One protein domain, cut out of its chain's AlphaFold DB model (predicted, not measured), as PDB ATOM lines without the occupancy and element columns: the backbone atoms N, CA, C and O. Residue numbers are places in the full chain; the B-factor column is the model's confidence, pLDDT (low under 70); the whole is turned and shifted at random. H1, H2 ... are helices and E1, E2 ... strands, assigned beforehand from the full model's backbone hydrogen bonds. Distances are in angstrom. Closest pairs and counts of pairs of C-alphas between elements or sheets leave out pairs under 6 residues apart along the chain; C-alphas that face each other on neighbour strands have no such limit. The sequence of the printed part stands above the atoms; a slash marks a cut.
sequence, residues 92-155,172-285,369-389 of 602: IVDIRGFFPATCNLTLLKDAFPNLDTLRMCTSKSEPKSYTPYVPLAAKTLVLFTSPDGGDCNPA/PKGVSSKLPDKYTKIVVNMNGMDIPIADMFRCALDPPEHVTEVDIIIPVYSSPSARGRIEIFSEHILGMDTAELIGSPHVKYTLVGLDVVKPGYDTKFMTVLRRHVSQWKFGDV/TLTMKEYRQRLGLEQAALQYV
ATOM      1  N   ILE A  92     237.131 248.053 192.398       98.31
ATOM      2  CA  ILE A  92     236.214 247.046 191.873       98.31
ATOM      3  C   ILE A  92     236.869 245.670 191.971       98.31
ATOM      4  O   ILE A  92     238.018 245.491 191.561       98.31
ATOM      5  N   VAL A  93     236.130 244.695 192.494       98.31
ATOM      6  CA  VAL A  93     236.532 243.286 192.502       98.31
ATOM      7  C   VAL A  93     235.415 242.450 191.901       98.31
ATOM      8  O   VAL A  93     234.277 242.524 192.360       98.31
ATOM      9  N   ASP A  94     235.761 241.625 190.919       98.56
ATOM     10  CA  ASP A  94     234.912 240.539 190.443       98.56
ATOM     11  C   ASP A  94     235.354 239.233 191.096       98.56
ATOM     12  O   ASP A  94     236.534 238.882 191.046       98.56
ATOM     13  N   ILE A  95     234.405 238.486 191.639       98.19
ATOM     14  CA  ILE A  95     234.581 237.092 192.042       98.19
ATOM     15  C   ILE A  95     233.864 236.261 190.991       98.19
ATOM     16  O   ILE A  95     232.654 236.396 190.834       98.19
ATOM     17  N   ARG A  96     234.622 235.468 190.230       97.31
ATOM     18  CA  ARG A  96     234.110 234.690 189.095       97.31
ATOM     19  C   ARG A  96     234.276 233.200 189.343       97.31
ATOM     20  O   ARG A  96     235.401 232.749 189.559       97.31
ATOM     21  N   GLY A  97     233.180 232.459 189.214       96.31
ATOM     22  CA  GLY A  97     233.149 231.009 189.401       96.31
ATOM     23  C   GLY A  97     232.971 230.580 190.855       96.31
ATOM     24  O   GLY A  97     232.797 231.406 191.759       96.31
ATOM     25  N   PHE A  98     233.008 229.270 191.071       95.81
ATOM     26  CA  PHE A  98     232.892 228.657 192.389       95.81
ATOM     27  C   PHE A  98     234.240 228.592 193.122       95.81
ATOM     28  O   PHE A  98     235.223 228.053 192.613       95.81
ATOM     29  N   PHE A  99     234.286 229.129 194.343       95.38
ATOM     30  CA  PHE A  99     235.420 228.974 195.252       95.38
ATOM     31  C   PHE A  99     235.062 227.975 196.359       95.38
ATOM     32  O   PHE A  99     234.178 228.280 197.163       95.38
ATOM     33  N   PRO A 100     235.764 226.827 196.462       91.69
ATOM     34  CA  PRO A 100     235.477 225.836 197.495       91.69
ATOM     35  C   PRO A 100     235.764 226.392 198.895       91.69
ATOM     36  O   PRO A 100     236.569 227.314 199.056       91.69
ATOM     37  N   ALA A 101     235.171 225.796 199.936       91.50
ATOM     38  CA  ALA A 101     235.374 226.231 201.324       91.50
ATOM     39  C   ALA A 101     236.850 226.229 201.770       91.50
ATOM     40  O   ALA A 101     237.262 227.043 202.605       91.50
ATOM     41  N   THR A 102     237.666 225.358 201.173       91.19
ATOM     42  CA  THR A 102     239.125 225.291 201.349       91.19
ATOM     43  C   THR A 102     239.853 226.540 200.829       91.19
ATOM     44  O   THR A 102     240.912 226.899 201.354       91.19
ATOM     45  N   CYS A 103     239.261 227.275 199.884       94.25
ATOM     46  CA  CYS A 103     239.723 228.572 199.392       94.25
ATOM     47  C   CYS A 103     238.902 229.722 200.007       94.25
ATOM     48  O   CYS A 103     238.193 230.459 199.324       94.25
ATOM     49  N   ASN A 104     238.994 229.889 201.331       94.69
ATOM     50  CA  ASN A 104     238.188 230.869 202.060       94.69
ATOM     51  C   ASN A 104     238.535 232.331 201.695       94.69
ATOM     52  O   ASN A 104     239.498 232.915 202.210       94.69
ATOM     53  N   LEU A 105     237.691 232.948 200.864       96.81
ATOM     54  CA  LEU A 105     237.846 234.330 200.402       96.81
ATOM     55  C   LEU A 105     237.678 235.378 201.511       96.81
ATOM     56  O   LEU A 105     238.212 236.479 201.391       96.81
ATOM     57  N   THR A 106     237.007 235.057 202.622       96.06
ATOM     58  CA  THR A 106     236.808 236.014 203.733       96.06
ATOM     59  C   THR A 106     238.110 236.405 204.435       96.06
ATOM     60  O   THR A 106     238.192 237.444 205.092       96.06
ATOM     61  N   LEU A 107     239.178 235.624 204.239       95.81
ATOM     62  CA  LEU A 107     240.524 235.960 204.708       95.81
ATOM     63  C   LEU A 107     241.107 237.193 203.992       95.81
ATOM     64  O   LEU A 107     242.065 237.792 204.483       95.81
ATOM     65  N   LEU A 108     240.505 237.610 202.873       95.69
ATOM     66  CA  LEU A 108     240.850 238.819 202.124       95.69
ATOM     67  C   LEU A 108     240.074 240.067 202.575       95.69
ATOM     68  O   LEU A 108     240.204 241.110 201.942       95.69
ATOM     69  N   LYS A 109     239.292 240.015 203.661       94.00
ATOM     70  CA  LYS A 109     238.464 241.151 204.119       94.00
ATOM     71  C   LYS A 109     239.219 242.482 204.274       94.00
ATOM     72  O   LYS A 109     238.654 243.535 204.006       94.00
ATOM     73  N   ASP A 110     240.498 242.429 204.650       93.25
ATOM     74  CA  ASP A 110     241.349 243.612 204.851       93.25
ATOM     75  C   ASP A 110     242.184 243.964 203.601       93.25
ATOM     76  O   ASP A 110     242.948 244.927 203.611       93.25
ATOM     77  N   ALA A 111     242.086 243.173 202.527       94.00
ATOM     78  CA  ALA A 111     242.890 243.335 201.317       94.00
ATOM     79  C   ALA A 111     242.512 244.589 200.522       94.00
ATOM     80  O   ALA A 111     243.379 245.224 199.927       94.00
ATOM     81  N   PHE A 112     241.226 244.937 200.515       96.06
ATOM     82  CA  PHE A 112     240.657 245.977 199.661       96.06
ATOM     83  C   PHE A 112     239.949 247.035 200.520       96.06
ATOM     84  O   PHE A 112     238.720 247.134 200.505       96.06
ATOM     85  N   PRO A 113     240.692 247.848 201.297       95.81
ATOM     86  CA  PRO A 113     240.087 248.812 202.229       95.81
ATOM     87  C   PRO A 113     239.168 249.820 201.514       95.81
ATOM     88  O   PRO A 113     238.166 250.293 202.052       95.81
ATOM     89  N   ASN A 114     239.499 250.082 200.255       97.25
ATOM     90  CA  ASN A 114     238.966 251.117 199.390       97.25
ATOM     91  C   ASN A 114     237.953 250.594 198.357       97.25
ATOM     92  O   ASN A 114     237.620 251.311 197.415       97.25
ATOM     93  N   LEU A 115     237.466 249.362 198.544       98.06
ATOM     94  CA  LEU A 115     236.528 248.712 197.635       98.06
ATOM     95  C   LEU A 115     235.180 249.444 197.603       98.06
ATOM     96  O   LEU A 115     234.529 249.579 198.647       98.06
ATOM     97  N   ASP A 116     234.773 249.864 196.409       98.25
ATOM     98  CA  ASP A 116     233.497 250.529 196.142       98.25
ATOM     99  C   ASP A 116     232.465 249.528 195.630       98.25
ATOM    100  O   ASP A 116     231.342 249.505 196.127       98.25
ATOM    101  N   THR A 117     232.848 248.660 194.690       98.69
ATOM    102  CA  THR A 117     231.941 247.678 194.080       98.69
ATOM    103  C   THR A 117     232.509 246.263 194.189       98.69
ATOM    104  O   THR A 117     233.629 246.002 193.750       98.69
ATOM    105  N   LEU A 118     231.718 245.340 194.738       98.69
ATOM    106  CA  LEU A 118     231.960 243.901 194.654       98.69
ATOM    107  C   LEU A 118     230.969 243.286 193.667       98.69
ATOM    108  O   LEU A 118     229.773 243.552 193.760       98.69
ATOM    109  N   ARG A 119     231.457 242.460 192.744       98.56
ATOM    110  CA  ARG A 119     230.651 241.815 191.705       98.56
ATOM    111  C   ARG A 119     230.782 240.299 191.842       98.56
ATOM    112  O   ARG A 119     231.883 239.767 191.723       98.56
ATOM    113  N   MET A 120     229.673 239.625 192.124       98.25
ATOM    114  CA  MET A 120     229.564 238.168 192.195       98.25
ATOM    115  C   MET A 120     229.083 237.673 190.832       98.25
ATOM    116  O   MET A 120     227.914 237.831 190.495       98.25
ATOM    117  N   CYS A 121     230.008 237.157 190.032       97.69
ATOM    118  CA  CYS A 121     229.795 236.768 188.640       97.69
ATOM    119  C   CYS A 121     229.928 235.247 188.481       97.69
ATOM    120  O   CYS A 121     230.652 234.596 189.245       97.69
ATOM    121  N   THR A 122     229.315 234.681 187.446       96.69
ATOM    122  CA  THR A 122     229.506 233.267 187.120       96.69
ATOM    123  C   THR A 122     230.885 233.007 186.498       96.69
ATOM    124  O   THR A 122     231.630 233.927 186.121       96.69
ATOM    125  N   SER A 123     231.271 231.733 186.405       95.25
ATOM    126  CA  SER A 123     232.396 231.306 185.573       95.25
ATOM    127  C   SER A 123     232.113 231.592 184.103       95.25
ATOM    128  O   SER A 123     230.967 231.655 183.674       95.25
ATOM    129  N   LYS A 124     233.187 231.749 183.321       92.69
ATOM    130  CA  LYS A 124     233.089 231.822 181.857       92.69
ATOM    131  C   LYS A 124     232.866 230.455 181.205       92.69
ATOM    132  O   LYS A 124     232.411 230.417 180.070       92.69
ATOM    133  N   SER A 125     233.297 229.387 181.872       90.19
ATOM    134  CA  SER A 125     233.098 228.010 181.432       90.19
ATOM    135  C   SER A 125     231.655 227.591 181.664       90.19
ATOM    136  O   SER A 125     231.048 228.040 182.641       90.19
ATOM    137  N   GLU A 126     231.169 226.721 180.786       88.38
ATOM    138  CA  GLU A 126     229.900 226.014 180.927       88.38
ATOM    139  C   GLU A 126     230.155 224.608 181.517       88.38
ATOM    140  O   GLU A 126     231.155 223.984 181.147       88.38
ATOM    141  N   PRO A 127     229.288 224.103 182.411       90.69
ATOM    142  CA  PRO A 127     228.179 224.837 183.021       90.69
ATOM    143  C   PRO A 127     228.682 225.935 183.980       90.69
ATOM    144  O   PRO A 127     229.824 225.910 184.465       90.69
ATOM    145  N   LYS A 128     227.849 226.949 184.216       93.25
ATOM    146  CA  LYS A 128     228.226 228.171 184.927       93.25
ATOM    147  C   LYS A 128     228.182 227.977 186.439       93.25
ATOM    148  O   LYS A 128     227.139 227.904 187.076       93.25
ATOM    149  N   SER A 129     229.362 228.020 187.042       95.06
ATOM    150  CA  SER A 129     229.550 227.990 188.494       95.06
ATOM    151  C   SER A 129     229.580 229.396 189.103       95.06
ATOM    152  O   SER A 129     229.933 230.373 188.433       95.06
ATOM    153  N   TYR A 130     229.260 229.530 190.389       96.25
ATOM    154  CA  TYR A 130     229.333 230.796 191.128       96.25
ATOM    155  C   TYR A 130     229.637 230.570 192.614       96.25
ATOM    156  O   TYR A 130     229.534 229.466 193.133       96.25
ATOM    157  N   THR A 131     230.031 231.624 193.330       96.25
ATOM    158  CA  THR A 131     230.293 231.548 194.777       96.25
ATOM    159  C   THR A 131     229.050 231.971 195.571       96.25
ATOM    160  O   THR A 131     228.652 233.131 195.447       96.25
ATOM    161  N   PRO A 132     228.461 231.109 196.427       94.38
ATOM    162  CA  PRO A 132     227.152 231.346 197.058       94.38
ATOM    163  C   PRO A 132     227.202 232.220 198.331       94.38
ATOM    164  O   PRO A 132     226.264 232.250 199.126       94.38
ATOM    165  N   TYR A 133     228.311 232.923 198.579       94.94
ATOM    166  CA  TYR A 133     228.490 233.786 199.751       94.94
ATOM    167  C   TYR A 133     229.246 235.066 199.393       94.94
ATOM    168  O   TYR A 133     229.979 235.109 198.410       94.94
ATOM    169  N   VAL A 134     229.090 236.114 200.209       96.75
ATOM    170  CA  VAL A 134     229.678 237.445 199.977       96.75
ATOM    171  C   VAL A 134     230.912 237.636 200.872       96.75
ATOM    172  O   VAL A 134     230.758 237.858 202.074       96.75
ATOM    173  N   PRO A 135     232.149 237.557 200.344       96.69
ATOM    174  CA  PRO A 135     233.338 237.489 201.199       96.69
ATOM    175  C   PRO A 135     233.977 238.829 201.562       96.69
ATOM    176  O   PRO A 135     234.791 238.885 202.485       96.69
ATOM    177  N   LEU A 136     233.671 239.892 200.818       97.12
ATOM    178  CA  LEU A 136     234.299 241.206 200.960       97.12
ATOM    179  C   LEU A 136     233.249 242.255 201.327       97.12
ATOM    180  O   LEU A 136     232.060 242.052 201.099       97.12
ATOM    181  N   ALA A 137     233.686 243.382 201.888       97.25
ATOM    182  CA  ALA A 137     232.829 244.524 202.187       97.25
ATOM    183  C   ALA A 137     233.063 245.646 201.164       97.25
ATOM    184  O   ALA A 137     234.184 246.146 201.022       97.25
ATOM    185  N   ALA A 138     232.001 246.082 200.492       98.06
ATOM    186  CA  ALA A 138     232.020 247.166 199.514       98.06
ATOM    187  C   ALA A 138     230.838 248.113 199.751       98.06
ATOM    188  O   ALA A 138     230.014 247.864 200.626       98.06
ATOM    189  N   LYS A 139     230.764 249.210 198.994       98.38
ATOM    190  CA  LYS A 139     229.610 250.121 199.025       98.38
ATOM    191  C   LYS A 139     228.427 249.556 198.226       98.38
ATOM    192  O   LYS A 139     227.279 249.695 198.651       98.38
ATOM    193  N   THR A 140     228.721 248.908 197.101       98.75
ATOM    194  CA  THR A 140     227.753 248.310 196.175       98.75
ATOM    195  C   THR A 140     228.059 246.828 195.987       98.75
ATOM    196  O   THR A 140     229.198 246.468 195.681       98.75
ATOM    197  N   LEU A 141     227.046 245.980 196.142       98.69
ATOM    198  CA  LEU A 141     227.091 244.561 195.787       98.69
ATOM    199  C   LEU A 141     226.361 244.350 194.463       98.69
ATOM    200  O   LEU A 141     225.216 244.765 194.349       98.69
ATOM    201  N   VAL A 142     226.984 243.701 193.484       98.69
ATOM    202  CA  VAL A 142     226.337 243.293 192.228       98.69
ATOM    203  C   VAL A 142     226.286 241.773 192.178       98.69
ATOM    204  O   VAL A 142     227.322 241.126 192.316       98.69
ATOM    205  N   LEU A 143     225.096 241.217 191.985       98.12
ATOM    206  CA  LEU A 143     224.824 239.785 191.940       98.12
ATOM    207  C   LEU A 143     224.335 239.426 190.540       98.12
ATOM    208  O   LEU A 143     223.308 239.946 190.112       98.12
ATOM    209  N   PHE A 144     225.063 238.567 189.834       97.50
ATOM    210  CA  PHE A 144     224.646 238.036 188.538       97.50
ATOM    211  C   PHE A 144     224.004 236.658 188.738       97.50
ATOM    212  O   PHE A 144     224.578 235.806 189.418       97.50
ATOM    213  N   THR A 145     222.811 236.445 188.178       95.69
ATOM    214  CA  THR A 145     222.165 235.123 188.179       95.69
ATOM    215  C   THR A 145     222.910 234.143 187.272       95.69
ATOM    216  O   THR A 145     223.464 234.528 186.235       95.69
ATOM    217  N   SER A 146     222.889 232.866 187.658       94.25
ATOM    218  CA  SER A 146     223.414 231.750 186.870       94.25
ATOM    219  C   SER A 146     222.265 231.063 186.133       94.25
ATOM    220  O   SER A 146     221.219 230.863 186.752       94.25
ATOM    221  N   PRO A 147     222.426 230.677 184.854       91.81
ATOM    222  CA  PRO A 147     221.420 229.876 184.152       91.81
ATOM    223  C   PRO A 147     221.185 228.514 184.816       91.81
ATOM    224  O   PRO A 147     220.087 227.976 184.718       91.81
ATOM    225  N   ASP A 148     222.177 228.002 185.547       90.25
ATOM    226  CA  ASP A 148     222.096 226.739 186.293       90.25
ATOM    227  C   ASP A 148     221.358 226.879 187.642       90.25
ATOM    228  O   ASP A 148     221.225 225.931 188.416       90.25
ATOM    229  N   GLY A 149     220.832 228.073 187.936       89.31
ATOM    230  CA  GLY A 149     219.977 228.320 189.087       89.31
ATOM    231  C   GLY A 149     220.689 228.190 190.431       89.31
ATOM    232  O   GLY A 149     221.729 228.805 190.669       89.31
ATOM    233  N   GLY A 150     220.074 227.439 191.348       87.38
ATOM    234  CA  GLY A 150     220.563 227.249 192.716       87.38
ATOM    235  C   GLY A 150     221.805 226.359 192.827       87.38
ATOM    236  O   GLY A 150     222.443 226.362 193.878       87.38
ATOM    237  N   ASP A 151     222.184 225.640 191.768       90.12
ATOM    238  CA  ASP A 151     223.406 224.841 191.767       90.12
ATOM    239  C   ASP A 151     224.629 225.745 191.571       90.12
ATOM    240  O   ASP A 151     224.855 226.321 190.506       90.12
ATOM    241  N   CYS A 152     225.411 225.922 192.637       90.56
ATOM    242  CA  CYS A 152     226.579 226.798 192.612       90.56
ATOM    243  C   CYS A 152     227.795 226.198 191.904       90.56
ATOM    244  O   CYS A 152     228.698 226.946 191.521       90.56
ATOM    245  N   ASN A 153     227.819 224.882 191.691       90.06
ATOM    246  CA  ASN A 153     228.911 224.204 191.009       90.06
ATOM    247  C   ASN A 153     228.392 223.011 190.184       90.06
ATOM    248  O   ASN A 153     228.713 221.870 190.510       90.06
ATOM    249  N   PRO A 154     227.649 223.271 189.095       80.50
ATOM    250  CA  PRO A 154     226.996 222.234 188.289       80.50
ATOM    251  C   PRO A 154     227.974 221.299 187.566       80.50
ATOM    252  O   PRO A 154     227.627 220.173 187.236       80.50
ATOM    253  N   ALA A 155     229.220 221.735 187.347       76.56
ATOM    254  CA  ALA A 155     230.305 220.894 186.828       76.56
ATOM    255  C   ALA A 155     230.967 220.033 187.923       76.56
ATOM    256  O   ALA A 155     232.067 219.518 187.725       76.56
ATOM    257  N   PRO A 172     232.546 228.359 203.526       92.94
ATOM    258  CA  PRO A 172     233.510 228.185 204.602       92.94
ATOM    259  C   PRO A 172     232.874 228.331 205.995       92.94
ATOM    260  O   PRO A 172     232.020 229.193 206.228       92.94
ATOM    261  N   LYS A 173     233.355 227.542 206.964       92.00
ATOM    262  CA  LYS A 173     232.881 227.601 208.357       92.00
ATOM    263  C   LYS A 173     232.967 229.016 208.932       92.00
ATOM    264  O   LYS A 173     234.005 229.676 208.863       92.00
ATOM    265  N   GLY A 174     231.876 229.457 209.558       90.19
ATOM    266  CA  GLY A 174     231.794 230.745 210.251       90.19
ATOM    267  C   GLY A 174     231.562 231.960 209.348       90.19
ATOM    268  O   GLY A 174     231.542 233.082 209.858       90.19
ATOM    269  N   VAL A 175     231.367 231.774 208.039       91.44
ATOM    270  CA  VAL A 175     230.934 232.861 207.152       91.44
ATOM    271  C   VAL A 175     229.483 233.215 207.467       91.44
ATOM    272  O   VAL A 175     228.602 232.358 207.491       91.44
ATOM    273  N   SER A 176     229.234 234.493 207.753       89.00
ATOM    274  CA  SER A 176     227.883 234.983 208.017       89.00
ATOM    275  C   SER A 176     227.102 235.121 206.715       89.00
ATOM    276  O   SER A 176     227.639 235.590 205.716       89.00
ATOM    277  N   SER A 177     225.811 234.793 206.752       86.44
ATOM    278  CA  SER A 177     224.869 235.133 205.680       86.44
ATOM    279  C   SER A 177     224.496 236.620 205.660       86.44
ATOM    280  O   SER A 177     223.910 237.089 204.686       86.44
ATOM    281  N   LYS A 178     224.808 237.368 206.729       90.75
ATOM    282  CA  LYS A 178     224.507 238.798 206.832       90.75
ATOM    283  C   LYS A 178     225.535 239.628 206.074       90.75
ATOM    284  O   LYS A 178     226.737 239.385 206.178       90.75
ATOM    285  N   LEU A 179     225.055 240.655 205.377       95.38
ATOM    286  CA  LEU A 179     225.925 241.610 204.701       95.38
ATOM    287  C   LEU A 179     226.661 242.506 205.715       95.38
ATOM    288  O   LEU A 179     226.056 242.942 206.695       95.38
ATOM    289  N   PRO A 180     227.954 242.794 205.485       95.06
ATOM    290  CA  PRO A 180     228.696 243.815 206.217       95.06
ATOM    291  C   PRO A 180     228.076 245.217 206.110       95.06
ATOM    292  O   PRO A 180     227.730 245.646 205.013       95.06
ATOM    293  N   ASP A 181     228.126 245.988 207.201       96.44
ATOM    294  CA  ASP A 181     227.541 247.341 207.338       96.44
ATOM    295  C   ASP A 181     228.000 248.393 206.305       96.44
ATOM    296  O   ASP A 181     227.453 249.492 206.234       96.44
ATOM    297  N   LYS A 182     229.019 248.085 205.497       97.38
ATOM    298  CA  LYS A 182     229.529 248.969 204.440       97.38
ATOM    299  C   LYS A 182     228.598 249.032 203.216       97.38
ATOM    300  O   LYS A 182     228.670 250.005 202.466       97.38
ATOM    301  N   TYR A 183     227.748 248.025 203.008       98.25
ATOM    302  CA  TYR A 183     226.899 247.916 201.821       98.25
ATOM    303  C   TYR A 183     225.713 248.878 201.860       98.25
ATOM    304  O   TYR A 183     224.760 248.681 202.592       98.25
ATOM    305  N   THR A 184     225.701 249.894 201.006       98.56
ATOM    306  CA  THR A 184     224.553 250.815 200.911       98.56
ATOM    307  C   THR A 184     223.554 250.422 199.826       98.56
ATOM    308  O   THR A 184     222.410 250.878 199.851       98.56
ATOM    309  N   LYS A 185     223.993 249.585 198.877       98.69
ATOM    310  CA  LYS A 185     223.255 249.238 197.664       98.69
ATOM    311  C   LYS A 185     223.500 247.792 197.238       98.69
ATOM    312  O   LYS A 185     224.648 247.341 197.232       98.69
ATOM    313  N   ILE A 186     222.438 247.113 196.811       98.62
ATOM    314  CA  ILE A 186     222.501 245.823 196.116       98.62
ATOM    315  C   ILE A 186     221.995 246.016 194.685       98.62
ATOM    316  O   ILE A 186     221.064 246.772 194.429       98.62
ATOM    317  N   VAL A 187     222.621 245.335 193.739       98.69
ATOM    318  CA  VAL A 187     222.181 245.246 192.355       98.69
ATOM    319  C   VAL A 187     221.989 243.775 192.044       98.69
ATOM    320  O   VAL A 187     222.940 243.001 192.114       98.69
ATOM    321  N   VAL A 188     220.768 243.398 191.704       98.19
ATOM    322  CA  VAL A 188     220.420 242.069 191.217       98.19
ATOM    323  C   VAL A 188     220.337 242.148 189.703       98.19
ATOM    324  O   VAL A 188     219.451 242.798 189.157       98.19
ATOM    325  N   ASN A 189     221.268 241.506 189.016       97.69
ATOM    326  CA  ASN A 189     221.218 241.352 187.576       97.69
ATOM    327  C   ASN A 189     220.688 239.960 187.240       97.69
ATOM    328  O   ASN A 189     221.367 238.960 187.464       97.69
ATOM    329  N   MET A 190     219.471 239.922 186.704       95.94
ATOM    330  CA  MET A 190     218.769 238.692 186.347       95.94
ATOM    331  C   MET A 190     219.268 238.072 185.039       95.94
ATOM    332  O   MET A 190     218.796 237.002 184.663       95.94
ATOM    333  N   ASN A 191     220.211 238.723 184.342       94.12
ATOM    334  CA  ASN A 191     220.829 238.231 183.113       94.12
ATOM    335  C   ASN A 191     219.800 237.756 182.067       94.12
ATOM    336  O   ASN A 191     220.039 236.805 181.331       94.12
ATOM    337  N   GLY A 192     218.665 238.447 181.946       94.12
ATOM    338  CA  GLY A 192     217.647 238.127 180.946       94.12
ATOM    339  C   GLY A 192     216.888 236.825 181.207       94.12
ATOM    340  O   GLY A 192     216.224 236.360 180.282       94.12
ATOM    341  N   MET A 193     216.983 236.261 182.415       91.94
ATOM    342  CA  MET A 193     216.364 234.994 182.815       91.94
ATOM    343  C   MET A 193     215.454 235.161 184.039       91.94
ATOM    344  O   MET A 193     215.566 236.134 184.783       91.94
ATOM    345  N   ASP A 194     214.560 234.203 184.270       91.12
ATOM    346  CA  ASP A 194     213.662 234.118 185.432       91.12
ATOM    347  C   ASP A 194     214.167 233.119 186.488       91.12
ATOM    348  O   ASP A 194     213.461 232.208 186.915       91.12
ATOM    349  N   ILE A 195     215.435 233.287 186.877       91.75
ATOM    350  CA  ILE A 195     216.093 232.470 187.901       91.75
ATOM    351  C   ILE A 195     215.830 233.060 189.298       91.75
ATOM    352  O   ILE A 195     216.093 234.254 189.504       91.75
ATOM    353  N   PRO A 196     215.425 232.241 190.290       88.12
ATOM    354  CA  PRO A 196     215.178 232.702 191.651       88.12
ATOM    355  C   PRO A 196     216.490 233.098 192.343       88.12
ATOM    356  O   PRO A 196     217.189 232.283 192.946       88.12
ATOM    357  N   ILE A 197     216.834 234.390 192.304       89.19
ATOM    358  CA  ILE A 197     218.044 234.926 192.961       89.19
ATOM    359  C   ILE A 197     218.068 234.625 194.470       89.19
ATOM    360  O   ILE A 197     219.135 234.541 195.073       89.19
ATOM    361  N   ALA A 198     216.891 234.460 195.073       87.19
ATOM    362  CA  ALA A 198     216.673 234.080 196.460       87.19
ATOM    363  C   ALA A 198     217.404 232.786 196.847       87.19
ATOM    364  O   ALA A 198     218.004 232.704 197.926       87.19
ATOM    365  N   ASP A 199     217.390 231.814 195.933       88.44
ATOM    366  CA  ASP A 199     218.009 230.506 196.114       88.44
ATOM    367  C   ASP A 199     219.533 230.594 196.002       88.44
ATOM    368  O   ASP A 199     220.251 229.914 196.730       88.44
ATOM    369  N   MET A 200     220.028 231.498 195.153       92.25
ATOM    370  CA  MET A 200     221.460 231.720 194.943       92.25
ATOM    371  C   MET A 200     222.103 232.589 196.034       92.25
ATOM    372  O   MET A 200     223.208 232.320 196.505       92.25
ATOM    373  N   PHE A 201     221.425 233.672 196.426       93.06
ATOM    374  CA  PHE A 201     221.965 234.731 197.274       93.06
ATOM    375  C   PHE A 201     220.929 235.216 198.287       93.06
ATOM    376  O   PHE A 201     220.341 236.292 198.156       93.06
ATOM    377  N   ARG A 202     220.788 234.479 199.393       90.12
ATOM    378  CA  ARG A 202     219.853 234.819 200.486       90.12
ATOM    379  C   ARG A 202     219.981 236.246 201.023       90.12
ATOM    380  O   ARG A 202     219.010 236.796 201.530       90.12
ATOM    381  N   CYS A 203     221.158 236.862 200.910       92.31
ATOM    382  CA  CYS A 203     221.381 238.245 201.331       92.31
ATOM    383  C   CYS A 203     220.534 239.290 200.575       92.31
ATOM    384  O   CYS A 203     220.371 240.399 201.078       92.31
ATOM    385  N   ALA A 204     219.989 238.950 199.400       93.75
ATOM    386  CA  ALA A 204     219.117 239.830 198.626       93.75
ATOM    387  C   ALA A 204     217.651 239.814 199.103       93.75
ATOM    388  O   ALA A 204     216.917 240.755 198.813       93.75
ATOM    389  N   LEU A 205     217.226 238.774 199.836       92.69
ATOM    390  CA  LEU A 205     215.839 238.597 200.291       92.69
ATOM    391  C   LEU A 205     215.455 239.507 201.456       92.69
ATOM    392  O   LEU A 205     214.335 240.009 201.516       92.69
ATOM    393  N   ASP A 206     216.382 239.685 202.393       92.94
ATOM    394  CA  ASP A 206     216.189 240.509 203.585       92.94
ATOM    395  C   ASP A 206     217.369 241.481 203.730       92.94
ATOM    396  O   ASP A 206     218.279 241.251 204.538       92.94
ATOM    397  N   PRO A 207     217.421 242.539 202.891       95.88
ATOM    398  CA  PRO A 207     218.490 243.519 202.964       95.88
ATOM    399  C   PRO A 207     218.501 244.200 204.343       95.88
ATOM    400  O   PRO A 207     217.462 244.702 204.787       95.88
ATOM    401  N   PRO A 208     219.657 244.273 205.025       96.69
ATOM    402  CA  PRO A 208     219.756 244.912 206.336       96.69
ATOM    403  C   PRO A 208     219.492 246.427 206.258       96.69
ATOM    404  O   PRO A 208     219.563 247.018 205.186       96.69
ATOM    405  N   GLU A 209     219.230 247.079 207.399       97.31
ATOM    406  CA  GLU A 209     218.823 248.502 207.466       97.31
ATOM    407  C   GLU A 209     219.796 249.489 206.797       97.31
ATOM    408  O   GLU A 209     219.390 250.563 206.357       97.31
ATOM    409  N   HIS A 210     221.084 249.143 206.722       97.75
ATOM    410  CA  HIS A 210     222.107 249.975 206.086       97.75
ATOM    411  C   HIS A 210     222.075 249.906 204.546       97.75
ATOM    412  O   HIS A 210     222.608 250.802 203.889       97.75
ATOM    413  N   VAL A 211     221.418 248.894 203.965       98.38
ATOM    414  CA  VAL A 211     221.130 248.822 202.528       98.38
ATOM    415  C   VAL A 211     219.847 249.598 202.263       98.38
ATOM    416  O   VAL A 211     218.780 249.235 202.744       98.38
ATOM    417  N   THR A 212     219.949 250.665 201.478       98.50
ATOM    418  CA  THR A 212     218.829 251.594 201.222       98.50
ATOM    419  C   THR A 212     218.332 251.546 199.780       98.50
ATOM    420  O   THR A 212     217.239 252.031 199.490       98.50
ATOM    421  N   GLU A 213     219.098 250.930 198.879       98.56
ATOM    422  CA  GLU A 213     218.784 250.825 197.454       98.56
ATOM    423  C   GLU A 213     218.968 249.387 196.959       98.56
ATOM    424  O   GLU A 213     219.989 248.747 197.240       98.56
ATOM    425  N   VAL A 214     218.000 248.902 196.182       98.69
ATOM    426  CA  VAL A 214     218.081 247.637 195.447       98.69
ATOM    427  C   VAL A 214     217.664 247.871 193.998       98.69
ATOM    428  O   VAL A 214     216.505 248.172 193.720       98.69
ATOM    429  N   ASP A 215     218.595 247.693 193.065       98.69
ATOM    430  CA  ASP A 215     218.297 247.781 191.633       98.69
ATOM    431  C   ASP A 215     218.192 246.375 191.037       98.69
ATOM    432  O   ASP A 215     219.089 245.556 191.212       98.69
ATOM    433  N   ILE A 216     217.103 246.093 190.327       98.19
ATOM    434  CA  ILE A 216     216.821 244.809 189.680       98.19
ATOM    435  C   ILE A 216     216.891 245.028 188.168       98.19
ATOM    436  O   ILE A 216     216.011 245.645 187.564       98.19
ATOM    437  N   ILE A 217     217.973 244.552 187.562       98.00
ATOM    438  CA  ILE A 217     218.252 244.670 186.132       98.00
ATOM    439  C   ILE A 217     217.782 243.394 185.455       98.00
ATOM    440  O   ILE A 217     218.308 242.317 185.721       98.00
ATOM    441  N   ILE A 218     216.786 243.526 184.585       96.81
ATOM    442  CA  ILE A 218     216.115 242.369 183.993       96.81
ATOM    443  C   ILE A 218     216.860 241.848 182.754       96.81
ATOM    444  O   ILE A 218     217.130 240.654 182.713       96.81
ATOM    445  N   PRO A 219     217.234 242.671 181.753       97.06
ATOM    446  CA  PRO A 219     217.851 242.161 180.527       97.06
ATOM    447  C   PRO A 219     219.332 241.814 180.695       97.06
ATOM    448  O   PRO A 219     220.029 242.418 181.510       97.06
ATOM    449  N   VAL A 220     219.840 240.928 179.836       95.75
ATOM    450  CA  VAL A 220     221.281 240.679 179.690       95.75
ATOM    451  C   VAL A 220     221.897 241.591 178.641       95.75
ATOM    452  O   VAL A 220     221.292 241.902 177.611       95.75
ATOM    453  N   TYR A 221     223.138 242.001 178.889       95.50
ATOM    454  CA  TYR A 221     223.906 242.886 178.024       95.50
ATOM    455  C   TYR A 221     225.303 242.315 177.793       95.50
ATOM    456  O   TYR A 221     226.063 242.086 178.732       95.50
ATOM    457  N   SER A 222     225.674 242.156 176.524       92.75
ATOM    458  CA  SER A 222     227.019 241.721 176.131       92.75
ATOM    459  C   SER A 222     228.060 242.841 176.203       92.75
ATOM    460  O   SER A 222     229.255 242.572 176.299       92.75
ATOM    461  N   SER A 223     227.630 244.104 176.141       93.38
ATOM    462  CA  SER A 223     228.516 245.267 176.162       93.38
ATOM    463  C   SER A 223     227.808 246.518 176.700       93.38
ATOM    464  O   SER A 223     226.574 246.554 176.738       93.38
ATOM    465  N   PRO A 224     228.559 247.576 177.072       91.81
ATOM    466  CA  PRO A 224     227.983 248.829 177.566       91.81
ATOM    467  C   PRO A 224     227.011 249.505 176.586       91.81
ATOM    468  O   PRO A 224     226.059 250.176 176.978       91.81
ATOM    469  N   SER A 225     227.244 249.321 175.289       91.31
ATOM    470  CA  SER A 225     226.441 249.939 174.231       91.31
ATOM    471  C   SER A 225     225.359 249.008 173.683       91.31
ATOM    472  O   SER A 225     224.556 249.440 172.861       91.31
ATOM    473  N   ALA A 226     225.306 247.746 174.126       93.06
ATOM    474  CA  ALA A 226     224.310 246.791 173.657       93.06
ATOM    475  C   ALA A 226     222.885 247.246 174.017       93.06
ATOM    476  O   ALA A 226     222.655 247.882 175.053       93.06
ATOM    477  N   ARG A 227     221.918 246.883 173.165       90.88
ATOM    478  CA  ARG A 227     220.482 247.162 173.357       90.88
ATOM    479  C   ARG A 227     219.873 246.394 174.539       90.88
ATOM    480  O   ARG A 227     218.850 246.810 175.062       90.88
ATOM    481  N   GLY A 228     220.535 245.325 174.976       94.62
ATOM    482  CA  GLY A 228     219.983 244.365 175.922       94.62
ATOM    483  C   GLY A 228     219.123 243.329 175.207       94.62
ATOM    484  O   GLY A 228     218.569 243.600 174.141       94.62
ATOM    485  N   ARG A 229     219.035 242.132 175.777       94.88
ATOM    486  CA  ARG A 229     218.144 241.066 175.310       94.88
ATOM    487  C   ARG A 229     217.521 240.360 176.505       94.88
ATOM    488  O   ARG A 229     218.060 240.409 177.609       94.88
ATOM    489  N   ILE A 230     216.391 239.715 176.267       93.44
ATOM    490  CA  ILE A 230     215.792 238.775 177.207       93.44
ATOM    491  C   ILE A 230     215.967 237.393 176.591       93.44
ATOM    492  O   ILE A 230     215.746 237.253 175.388       93.44
ATOM    493  N   GLU A 231     216.426 236.419 177.367       88.00
ATOM    494  CA  GLU A 231     216.727 235.084 176.851       88.00
ATOM    495  C   GLU A 231     215.494 234.193 176.994       88.00
ATOM    496  O   GLU A 231     214.685 234.097 176.072       88.00
ATOM    497  N   ILE A 232     215.306 233.598 178.168       82.44
ATOM    498  CA  ILE A 232     214.168 232.737 178.477       82.44
ATOM    499  C   ILE A 232     213.528 233.298 179.736       82.44
ATOM    500  O   ILE A 232     214.180 233.377 180.770       82.44
ATOM    501  N   PHE A 233     212.267 233.723 179.645       86.75
ATOM    502  CA  PHE A 233     211.540 234.150 180.832       86.75
ATOM    503  C   PHE A 233     210.027 233.979 180.694       86.75
ATOM    504  O   PHE A 233     209.435 234.175 179.627       86.75
ATOM    505  N   SER A 234     209.387 233.681 181.815       92.94
ATOM    506  CA  SER A 234     207.954 233.791 182.026       92.94
ATOM    507  C   SER A 234     207.653 235.054 182.824       92.94
ATOM    508  O   SER A 234     208.159 235.244 183.927       92.94
ATOM    509  N   GLU A 235     206.758 235.909 182.317       93.94
ATOM    510  CA  GLU A 235     206.299 237.115 183.028       93.94
ATOM    511  C   GLU A 235     205.789 236.796 184.444       93.94
ATOM    512  O   GLU A 235     205.984 237.577 185.373       93.94
ATOM    513  N   HIS A 236     205.146 235.638 184.610       94.75
ATOM    514  CA  HIS A 236     204.642 235.184 185.899       94.75
ATOM    515  C   HIS A 236     205.770 234.791 186.857       94.75
ATOM    516  O   HIS A 236     205.703 235.145 188.029       94.75
ATOM    517  N   ILE A 237     206.782 234.058 186.378       94.25
ATOM    518  CA  ILE A 237     207.915 233.622 187.211       94.25
ATOM    519  C   ILE A 237     208.749 234.844 187.595       94.25
ATOM    520  O   ILE A 237     208.917 235.113 188.777       94.25
ATOM    521  N   LEU A 238     209.089 235.697 186.626       94.00
ATOM    522  CA  LEU A 238     209.775 236.964 186.882       94.00
ATOM    523  C   LEU A 238     209.023 237.842 187.898       94.00
ATOM    524  O   LEU A 238     209.628 238.435 188.790       94.00
ATOM    525  N   GLY A 239     207.694 237.935 187.776       95.50
ATOM    526  CA  GLY A 239     206.858 238.678 188.718       95.50
ATOM    527  C   GLY A 239     206.833 238.070 190.123       95.50
ATOM    528  O   GLY A 239     206.758 238.818 191.096       95.50
ATOM    529  N   MET A 240     206.904 236.741 190.233       95.25
ATOM    530  CA  MET A 240     206.998 236.015 191.499       95.25
ATOM    531  C   MET A 240     208.355 236.253 192.170       95.25
ATOM    532  O   MET A 240     208.377 236.704 193.313       95.25
ATOM    533  N   ASP A 241     209.457 236.066 191.445       93.38
ATOM    534  CA  ASP A 241     210.817 236.242 191.971       93.38
ATOM    535  C   ASP A 241     211.068 237.702 192.370       93.38
ATOM    536  O   ASP A 241     211.601 238.001 193.438       93.38
ATOM    537  N   THR A 242     210.588 238.652 191.559       95.31
ATOM    538  CA  THR A 242     210.654 240.080 191.901       95.31
ATOM    539  C   THR A 242     209.822 240.387 193.151       95.31
ATOM    540  O   THR A 242     210.262 241.160 194.001       95.31
ATOM    541  N   ALA A 243     208.631 239.789 193.299       95.62
ATOM    542  CA  ALA A 243     207.791 239.969 194.487       95.62
ATOM    543  C   ALA A 243     208.438 239.413 195.765       95.62
ATOM    544  O   ALA A 243     208.153 239.905 196.861       95.62
ATOM    545  N   GLU A 244     209.288 238.395 195.634       93.38
ATOM    546  CA  GLU A 244     210.039 237.833 196.747       93.38
ATOM    547  C   GLU A 244     211.097 238.820 197.263       93.38
ATOM    548  O   GLU A 244     211.173 239.050 198.475       93.38
ATOM    549  N   LEU A 245     211.821 239.470 196.343       94.56
ATOM    550  CA  LEU A 245     212.885 240.443 196.637       94.56
ATOM    551  C   LEU A 245     212.380 241.761 197.227       94.56
ATOM    552  O   LEU A 245     213.081 242.412 198.007       94.56
ATOM    553  N   ILE A 246     211.178 242.190 196.839       95.06
ATOM    554  CA  ILE A 246     210.613 243.449 197.324       95.06
ATOM    555  C   ILE A 246     209.826 243.253 198.620       95.06
ATOM    556  O   ILE A 246     209.133 242.254 198.826       95.06
ATOM    557  N   GLY A 247     209.893 244.235 199.515       90.62
ATOM    558  CA  GLY A 247     209.086 244.241 200.737       90.62
ATOM    559  C   GLY A 247     209.749 244.882 201.946       90.62
ATOM    560  O   GLY A 247     209.052 245.151 202.924       90.62
ATOM    561  N   SER A 248     211.051 245.160 201.885       95.50
ATOM    562  CA  SER A 248     211.745 245.872 202.952       95.50
ATOM    563  C   SER A 248     211.364 247.357 202.920       95.50
ATOM    564  O   SER A 248     211.643 248.036 201.932       95.50
ATOM    565  N   PRO A 249     210.717 247.894 203.972       93.88
ATOM    566  CA  PRO A 249     210.132 249.237 203.943       93.88
ATOM    567  C   PRO A 249     211.175 250.363 203.935       93.88
ATOM    568  O   PRO A 249     210.840 251.504 203.628       93.88
ATOM    569  N   HIS A 250     212.424 250.062 204.301       96.69
ATOM    570  CA  HIS A 250     213.548 251.001 204.288       96.69
ATOM    571  C   HIS A 250     214.306 251.033 202.954       96.69
ATOM    572  O   HIS A 250     215.219 251.841 202.803       96.69
ATOM    573  N   VAL A 251     213.942 250.169 202.002       98.06
ATOM    574  CA  VAL A 251     214.637 250.010 200.724       98.06
ATOM    575  C   VAL A 251     213.837 250.658 199.602       98.06
ATOM    576  O   VAL A 251     212.641 250.406 199.444       98.06
ATOM    577  N   LYS A 252     214.516 251.454 198.776       98.38
ATOM    578  CA  LYS A 252     214.011 251.870 197.469       98.38
ATOM    579  C   LYS A 252     214.385 250.822 196.423       98.38
ATOM    580  O   LYS A 252     215.556 250.463 196.307       98.38
ATOM    581  N   TYR A 253     213.406 250.386 195.642       98.50
ATOM    582  CA  TYR A 253     213.599 249.394 194.590       98.50
ATOM    583  C   TYR A 253     213.528 250.047 193.210       98.50
ATOM    584  O   TYR A 253     212.616 250.830 192.949       98.50
ATOM    585  N   THR A 254     214.449 249.698 192.313       98.69
ATOM    586  CA  THR A 254     214.431 250.163 190.917       98.69
ATOM    587  C   THR A 254     214.387 248.972 189.969       98.69
ATOM    588  O   THR A 254     215.323 248.181 189.938       98.69
ATOM    589  N   LEU A 255     213.343 248.847 189.154       98.25
ATOM    590  CA  LEU A 255     213.272 247.866 188.071       98.25
ATOM    591  C   LEU A 255     213.823 248.485 186.789       98.25
ATOM    592  O   LEU A 255     213.331 249.520 186.340       98.25
ATOM    593  N   VAL A 256     214.824 247.851 186.183       98.19
ATOM    594  CA  VAL A 256     215.550 248.418 185.042       98.19
ATOM    595  C   VAL A 256     215.396 247.544 183.803       98.19
ATOM    596  O   VAL A 256     215.668 246.342 183.833       98.19
ATOM    597  N   GLY A 257     215.047 248.174 182.680       96.75
ATOM    598  CA  GLY A 257     215.111 247.553 181.356       96.75
ATOM    599  C   GLY A 257     213.862 246.776 180.931       96.75
ATOM    600  O   GLY A 257     213.941 245.974 180.003       96.75
ATOM    601  N   LEU A 258     212.707 246.994 181.574       96.12
ATOM    602  CA  LEU A 258     211.427 246.393 181.152       96.12
ATOM    603  C   LEU A 258     211.030 246.798 179.722       96.12
ATOM    604  O   LEU A 258     210.359 246.039 179.022       96.12
ATOM    605  N   ASP A 259     211.477 247.970 179.270       94.75
ATOM    606  CA  ASP A 259     211.262 248.506 177.925       94.75
ATOM    607  C   ASP A 259     211.909 247.664 176.815       94.75
ATOM    608  O   ASP A 259     211.457 247.711 175.670       94.75
ATOM    609  N   VAL A 260     212.915 246.846 177.152       94.50
ATOM    610  CA  VAL A 260     213.581 245.936 176.206       94.50
ATOM    611  C   VAL A 260     212.638 244.829 175.723       94.50
ATOM    612  O   VAL A 260     212.777 244.380 174.587       94.50
ATOM    613  N   VAL A 261     211.656 244.416 176.536       91.88
ATOM    614  CA  VAL A 261     210.659 243.402 176.144       91.88
ATOM    615  C   VAL A 261     209.750 243.956 175.048       91.88
ATOM    616  O   VAL A 261     209.599 243.357 173.986       91.88
ATOM    617  N   LYS A 262     209.110 245.098 175.327       91.56
ATOM    618  CA  LYS A 262     208.306 245.882 174.383       91.56
ATOM    619  C   LYS A 262     207.969 247.256 174.980       91.56
ATOM    620  O   LYS A 262     207.898 247.385 176.205       91.56
ATOM    621  N   PRO A 263     207.665 248.268 174.149       91.75
ATOM    622  CA  PRO A 263     207.182 249.556 174.639       91.75
ATOM    623  C   PRO A 263     205.941 249.402 175.538       91.75
ATOM    624  O   PRO A 263     205.006 248.676 175.193       91.75
ATOM    625  N   GLY A 264     205.943 250.066 176.699       91.38
ATOM    626  CA  GLY A 264     204.841 250.030 177.675       91.38
ATOM    627  C   GLY A 264     204.687 248.711 178.447       91.38
ATOM    628  O   GLY A 264     203.659 248.484 179.091       91.38
ATOM    629  N   TYR A 265     205.667 247.802 178.366       95.12
ATOM    630  CA  TYR A 265     205.623 246.529 179.090       95.12
ATOM    631  C   TYR A 265     205.632 246.694 180.613       95.12
ATOM    632  O   TYR A 265     205.032 245.893 181.325       95.12
ATOM    633  N   ASP A 266     206.265 247.752 181.105       95.25
ATOM    634  CA  ASP A 266     206.349 248.113 182.514       95.25
ATOM    635  C   ASP A 266     204.976 248.177 183.198       95.25
ATOM    636  O   ASP A 266     204.781 247.574 184.250       95.25
ATOM    637  N   THR A 267     203.978 248.798 182.565       95.88
ATOM    638  CA  THR A 267     202.617 248.905 183.121       95.88
ATOM    639  C   THR A 267     201.959 247.529 183.282       95.88
ATOM    640  O   THR A 267     201.312 247.233 184.295       95.88
ATOM    641  N   LYS A 268     202.154 246.650 182.290       96.19
ATOM    642  CA  LYS A 268     201.660 245.268 182.329       96.19
ATOM    643  C   LYS A 268     202.373 244.474 183.424       96.19
ATOM    644  O   LYS A 268     201.709 243.832 184.238       96.19
ATOM    645  N   PHE A 269     203.697 244.583 183.494       97.06
ATOM    646  CA  PHE A 269     204.504 243.896 184.494       97.06
ATOM    647  C   PHE A 269     204.156 244.340 185.921       97.06
ATOM    648  O   PHE A 269     203.963 243.494 186.789       97.06
ATOM    649  N   MET A 270     203.947 245.637 186.162       97.75
ATOM    650  CA  MET A 270     203.536 246.150 187.477       97.75
ATOM    651  C   MET A 270     202.178 245.597 187.937       97.75
ATOM    652  O   MET A 270     201.955 245.420 189.137       97.75
ATOM    653  N   THR A 271     201.277 245.265 187.007       97.25
ATOM    654  CA  THR A 271     200.010 244.583 187.330       97.25
ATOM    655  C   THR A 271     200.253 243.147 187.800       97.25
ATOM    656  O   THR A 271     199.654 242.702 188.784       97.25
ATOM    657  N   VAL A 272     201.164 242.429 187.138       97.19
ATOM    658  CA  VAL A 272     201.572 241.071 187.524       97.19
ATOM    659  C   VAL A 272     202.286 241.090 188.873       97.19
ATOM    660  O   VAL A 272     201.899 240.352 189.779       97.19
ATOM    661  N   LEU A 273     203.246 241.997 189.052       97.44
ATOM    662  CA  LEU A 273     203.983 242.178 190.298       97.44
ATOM    663  C   LEU A 273     203.044 242.482 191.470       97.44
ATOM    664  O   LEU A 273     203.140 241.852 192.518       97.44
ATOM    665  N   ARG A 274     202.066 243.376 191.282       97.62
ATOM    666  CA  ARG A 274     201.039 243.677 192.291       97.62
ATOM    667  C   ARG A 274     200.280 242.433 192.745       97.62
ATOM    668  O   ARG A 274     200.051 242.267 193.945       97.62
ATOM    669  N   ARG A 275     199.890 241.565 191.807       96.69
ATOM    670  CA  ARG A 275     199.220 240.296 192.122       96.69
ATOM    671  C   ARG A 275     200.134 239.382 192.942       96.69
ATOM    672  O   ARG A 275     199.674 238.825 193.933       96.69
ATOM    673  N   HIS A 276     201.408 239.260 192.570       96.56
ATOM    674  CA  HIS A 276     202.355 238.413 193.300       96.56
ATOM    675  C   HIS A 276     202.699 238.963 194.687       96.56
ATOM    676  O   HIS A 276     202.681 238.198 195.641       96.56
ATOM    677  N   VAL A 277     202.882 240.276 194.856       95.69
ATOM    678  CA  VAL A 277     203.054 240.898 196.184       95.69
ATOM    679  C   VAL A 277     201.835 240.648 197.073       95.69
ATOM    680  O   VAL A 277     201.983 240.296 198.243       95.69
ATOM    681  N   SER A 278     200.627 240.791 196.516       94.50
ATOM    682  CA  SER A 278     199.370 240.489 197.209       94.50
ATOM    683  C   SER A 278     199.333 239.038 197.706       94.50
ATOM    684  O   SER A 278     199.074 238.803 198.885       94.50
ATOM    685  N   GLN A 279     199.660 238.076 196.840       92.44
ATOM    686  CA  GLN A 279     199.642 236.650 197.171       92.44
ATOM    687  C   GLN A 279     200.770 236.246 198.128       92.44
ATOM    688  O   GLN A 279     200.524 235.537 199.097       92.44
ATOM    689  N   TRP A 280     201.996 236.707 197.889       88.94
ATOM    690  CA  TRP A 280     203.181 236.257 198.618       88.94
ATOM    691  C   TRP A 280     203.261 236.845 200.026       88.94
ATOM    692  O   TRP A 280     203.469 236.124 200.996       88.94
ATOM    693  N   LYS A 281     203.060 238.161 200.166       87.75
ATOM    694  CA  LYS A 281     203.213 238.843 201.463       87.75
ATOM    695  C   LYS A 281     201.955 238.761 202.326       87.75
ATOM    696  O   LYS A 281     202.029 238.976 203.535       87.75
ATOM    697  N   PHE A 282     200.799 238.480 201.723       88.19
ATOM    698  CA  PHE A 282     199.515 238.566 202.416       88.19
ATOM    699  C   PHE A 282     198.530 237.430 202.110       88.19
ATOM    700  O   PHE A 282     197.404 237.487 202.601       88.19
ATOM    701  N   GLY A 283     198.914 236.403 201.345       80.62
ATOM    702  CA  GLY A 283     198.017 235.298 200.981       80.62
ATOM    703  C   GLY A 283     197.494 234.496 202.175       80.62
ATOM    704  O   GLY A 283     196.397 233.949 202.113       80.62
ATOM    705  N   ASP A 284     198.236 234.489 203.284       79.31
ATOM    706  CA  ASP A 284     197.846 233.809 204.524       79.31
ATOM    707  C   ASP A 284     196.974 234.675 205.449       79.31
ATOM    708  O   ASP A 284     196.496 234.208 206.486       79.31
ATOM    709  N   VAL A 285     196.762 235.948 205.108       74.31
ATOM    710  CA  VAL A 285     195.943 236.852 205.913       74.31
ATOM    711  C   VAL A 285     194.509 236.773 205.406       74.31
ATOM    712  O   VAL A 285     194.169 237.337 204.370       74.31
ATOM    713  N   THR A 369     210.322 252.278 188.139       98.19
ATOM    714  CA  THR A 369     210.722 251.650 186.872       98.19
ATOM    715  C   THR A 369     211.584 252.617 186.069       98.19
ATOM    716  O   THR A 369     211.305 253.814 186.031       98.19
ATOM    717  N   LEU A 370     212.637 252.114 185.423       98.31
ATOM    718  CA  LEU A 370     213.490 252.886 184.521       98.31
ATOM    719  C   LEU A 370     213.780 252.127 183.239       98.31
ATOM    720  O   LEU A 370     214.037 250.919 183.238       98.31
ATOM    721  N   THR A 371     213.853 252.879 182.149       97.06
ATOM    722  CA  THR A 371     214.497 252.407 180.927       97.06
ATOM    723  C   THR A 371     216.005 252.286 181.135       97.06
ATOM    724  O   THR A 371     216.611 252.983 181.959       97.06
ATOM    725  N   MET A 372     216.666 251.446 180.337       95.94
ATOM    726  CA  MET A 372     218.129 251.344 180.406       95.94
ATOM    727  C   MET A 372     218.823 252.673 180.043       95.94
ATOM    728  O   MET A 372     219.890 252.992 180.568       95.94
ATOM    729  N   LYS A 373     218.209 253.491 179.178       96.31
ATOM    730  CA  LYS A 373     218.719 254.825 178.830       96.31
ATOM    731  C   LYS A 373     218.724 255.758 180.043       96.31
ATOM    732  O   LYS A 373     219.753 256.371 180.327       96.31
ATOM    733  N   GLU A 374     217.613 255.837 180.772       97.75
ATOM    734  CA  GLU A 374     217.504 256.653 181.989       97.75
ATOM    735  C   GLU A 374     218.449 256.153 183.080       97.75
ATOM    736  O   GLU A 374     219.097 256.952 183.755       97.75
ATOM    737  N   TYR A 375     218.592 254.833 183.208       97.88
ATOM    738  CA  TYR A 375     219.520 254.227 184.154       97.88
ATOM    739  C   TYR A 375     220.979 254.613 183.874       97.88
ATOM    740  O   TYR A 375     221.699 255.058 184.773       97.88
ATOM    741  N   ARG A 376     221.408 254.535 182.604       96.31
ATOM    742  CA  ARG A 376     222.739 254.986 182.161       96.31
ATOM    743  C   ARG A 376     222.939 256.482 182.386       96.31
ATOM    744  O   ARG A 376     224.018 256.884 182.809       96.31
ATOM    745  N   GLN A 377     221.919 257.302 182.136       97.25
ATOM    746  CA  GLN A 377     221.985 258.743 182.388       97.25
ATOM    747  C   GLN A 377     222.111 259.056 183.885       97.25
ATOM    748  O   GLN A 377     222.859 259.955 184.258       97.25
ATOM    749  N   ARG A 378     221.413 258.300 184.741       97.50
ATOM    750  CA  ARG A 378     221.423 258.478 186.199       97.50
ATOM    751  C   ARG A 378     222.773 258.137 186.828       97.50
ATOM    752  O   ARG A 378     223.210 258.846 187.727       97.50
ATOM    753  N   LEU A 379     223.415 257.056 186.386       96.88
ATOM    754  CA  LEU A 379     224.653 256.551 186.997       96.88
ATOM    755  C   LEU A 379     225.933 256.957 186.259       96.88
ATOM    756  O   LEU A 379     227.017 256.891 186.836       96.88
ATOM    757  N   GLY A 380     225.826 257.339 184.989       96.50
ATOM    758  CA  GLY A 380     226.951 257.361 184.064       96.50
ATOM    759  C   GLY A 380     227.205 255.983 183.441       96.50
ATOM    760  O   GLY A 380     226.914 254.937 184.027       96.50
ATOM    761  N   LEU A 381     227.752 255.980 182.221       94.25
ATOM    762  CA  LEU A 381     227.886 254.770 181.403       94.25
ATOM    763  C   LEU A 381     228.757 253.691 182.063       94.25
ATOM    764  O   LEU A 381     228.374 252.526 182.061       94.25
ATOM    765  N   GLU A 382     229.902 254.075 182.632       92.88
ATOM    766  CA  GLU A 382     230.856 253.146 183.252       92.88
ATOM    767  C   GLU A 382     230.254 252.454 184.482       92.88
ATOM    768  O   GLU A 382     230.204 251.226 184.544       92.88
ATOM    769  N   GLN A 383     229.710 253.235 185.420       96.19
ATOM    770  CA  GLN A 383     229.112 252.702 186.644       96.19
ATOM    771  C   GLN A 383     227.871 251.847 186.360       96.19
ATOM    772  O   GLN A 383     227.637 250.856 187.055       96.19
ATOM    773  N   ALA A 384     227.077 252.213 185.350       96.88
ATOM    774  CA  ALA A 384     225.962 251.391 184.904       96.88
ATOM    775  C   ALA A 384     226.467 250.081 184.275       96.88
ATOM    776  O   ALA A 384     225.956 249.012 184.599       96.88
ATOM    777  N   ALA A 385     227.506 250.125 183.435       96.69
ATOM    778  CA  ALA A 385     228.041 248.933 182.781       96.69
ATOM    779  C   ALA A 385     228.620 247.906 183.762       96.69
ATOM    780  O   ALA A 385     228.419 246.711 183.564       96.69
ATOM    781  N   LEU A 386     229.246 248.347 184.857       97.12
ATOM    782  CA  LEU A 386     229.668 247.454 185.945       97.12
ATOM    783  C   LEU A 386     228.496 246.679 186.571       97.12
ATOM    784  O   LEU A 386     228.691 245.605 187.137       97.12
ATOM    785  N   GLN A 387     227.284 247.215 186.477       97.75
ATOM    786  CA  GLN A 387     226.083 246.637 187.068       97.75
ATOM    787  C   GLN A 387     225.341 245.715 186.094       97.75
ATOM    788  O   GLN A 387     224.830 244.685 186.523       97.75
ATOM    789  N   TYR A 388     225.325 246.034 184.792       96.50
ATOM    790  CA  TYR A 388     224.576 245.244 183.805       96.50
ATOM    791  C   TYR A 388     225.412 244.319 182.896       96.50
ATOM    792  O   TYR A 388     224.845 243.401 182.310       96.50
ATOM    793  N   VAL A 389     226.729 244.524 182.752       96.69
ATOM    794  CA  VAL A 389     227.602 243.676 181.909       96.69
ATOM    795  C   VAL A 389     228.403 242.733 182.792       96.69
ATOM    796  O   VAL A 389     229.330 243.176 183.460       96.69
TER     797      VAL A 389
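Overview. This is residues 92 to 155, 172 to 285 and 369 to 389 of the 602 residues of an uncharacterized protein of Trichosporon asahii var. asahii (strain CBS 8904) (UniProt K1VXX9). One twisted sheet of six parallel strands, laid side by side in chain order from E1 to E6, makes the core, with helices on both sides of it. H6 packs over its inner strands on one side, with H5 next to it towards E6; on the other side lie the short H2 and then H3, on which the long H4 packs beyond the E6 edge, while the small H1 lies off the sheet near its E1 end. The 199 printed residues hold six named helices and six named strands, in the order E1 H1 E2 E3 E4 H2 E5 H3 E6 H4 H5 H6, and the class is mixed, helices and strands, with under half of the residues in named elements. The whole is compact, with a radius of gyration of the C-alphas of 16.4 A and spans of 46 by 45 by 34 A.

Arrangement. The sheet runs E1, residues 92 to 96; E2, residues 117 to 121; E3, residues 140 to 144; E4, residues 185 to 189; E5, residues 213 to 217; and E6, residues 252 to 256. E1 and E6 are its edge strands, and from edge to edge the strands' lines turn by 66 degrees. E1 and E2 are parallel at 14 degrees, with N 95 and O 119 within hydrogen-bond range at 2.8 A. E2 and E3 stand at 11 degrees, with N 142 and O 118 at 2.8 A. E3 and E4 stand at 15 degrees, with N 187 and O 141 at 2.7 A; E4 and E5 at 12 degrees, with N 188 and O 215 at 2.8 A; E5 and E6 at 16 degrees, with N 216 and O 254 at 2.8 A. H6, residues 381 to 388, is on the sheet; its closest C-alphas to E3 are those of Gln 387 and Val 142, 6.2 A apart. H5, residues 372 to 379, only grazes the sheet with residues 372 to 375; C-alphas 372 and 256, its closest to E6, are 6.1 A apart. H5 and H6 are close but not clearly touching, at a steep tilt of 63 degrees, opposite ways; their closest C-alphas, Arg 376 and Ala 384, are 5.6 A apart. H2, residues 197 to 200, and H3, residues 235 to 245, each only graze the sheet, and they touch, the C-alphas of Ala 198 and Leu 245 being closest at 7.4 A. H4, residues 265 to 282, is not on the sheet but touches H3 at a steep tilt of 53 degrees, the same way, closest at the C-alphas of Gly 239 and Leu 273, 4.8 A. H1, residues 105 to 108, is not on the sheet and touches no helix. E1, H1, E2, then E4, H2, E5, and E5, H3, E6 are strand-helix-strand units, parallel neighbour strands with a helix between, each with a right-handed crossover. Every O i to N i+4 pair is within hydrogen-bond range in H3, H4 and H5, against 3 of 4 in H6; H1 and H2 are too short for such a pair.

Along the chain. E1 begins at C-alpha 92, (236.214, 247.046, 191.873), and measures 12.8 A. E2 is 12.4 A long, E3 13.2 A, E4 13.0 A, E5 12.9 A and E6 13.0 A. H4 measures 25.4 A, from C-alpha 265 at (205.623, 246.529, 179.090) to C-alpha 282; H3 measures 15.5 A, H5 10.6 A, H6 10.4 A, H1 5.7 A and H2 5.1 A. H6 ends at C-alpha 388, (224.576, 245.244, 183.805).

Size, cuts and confidence. The two C-alphas farthest apart, those of Thr 102 and Gly 264, are 48.5 A from each other. Residues 156 to 171 are not printed, with 19.5 A between C-alphas 155 and 172; residues 286 to 368 are not printed, with 28.3 A between C-alphas 285 and 369. Residues 369 to 370 pair with residues 255 to 256 of E6, parallel. The links E2 to E3, H2 to E5 and E5 to H3 are long; H5 to H6 is tight. The mean pLDDT of the printed part is 94.5, and no printed residue is under 70.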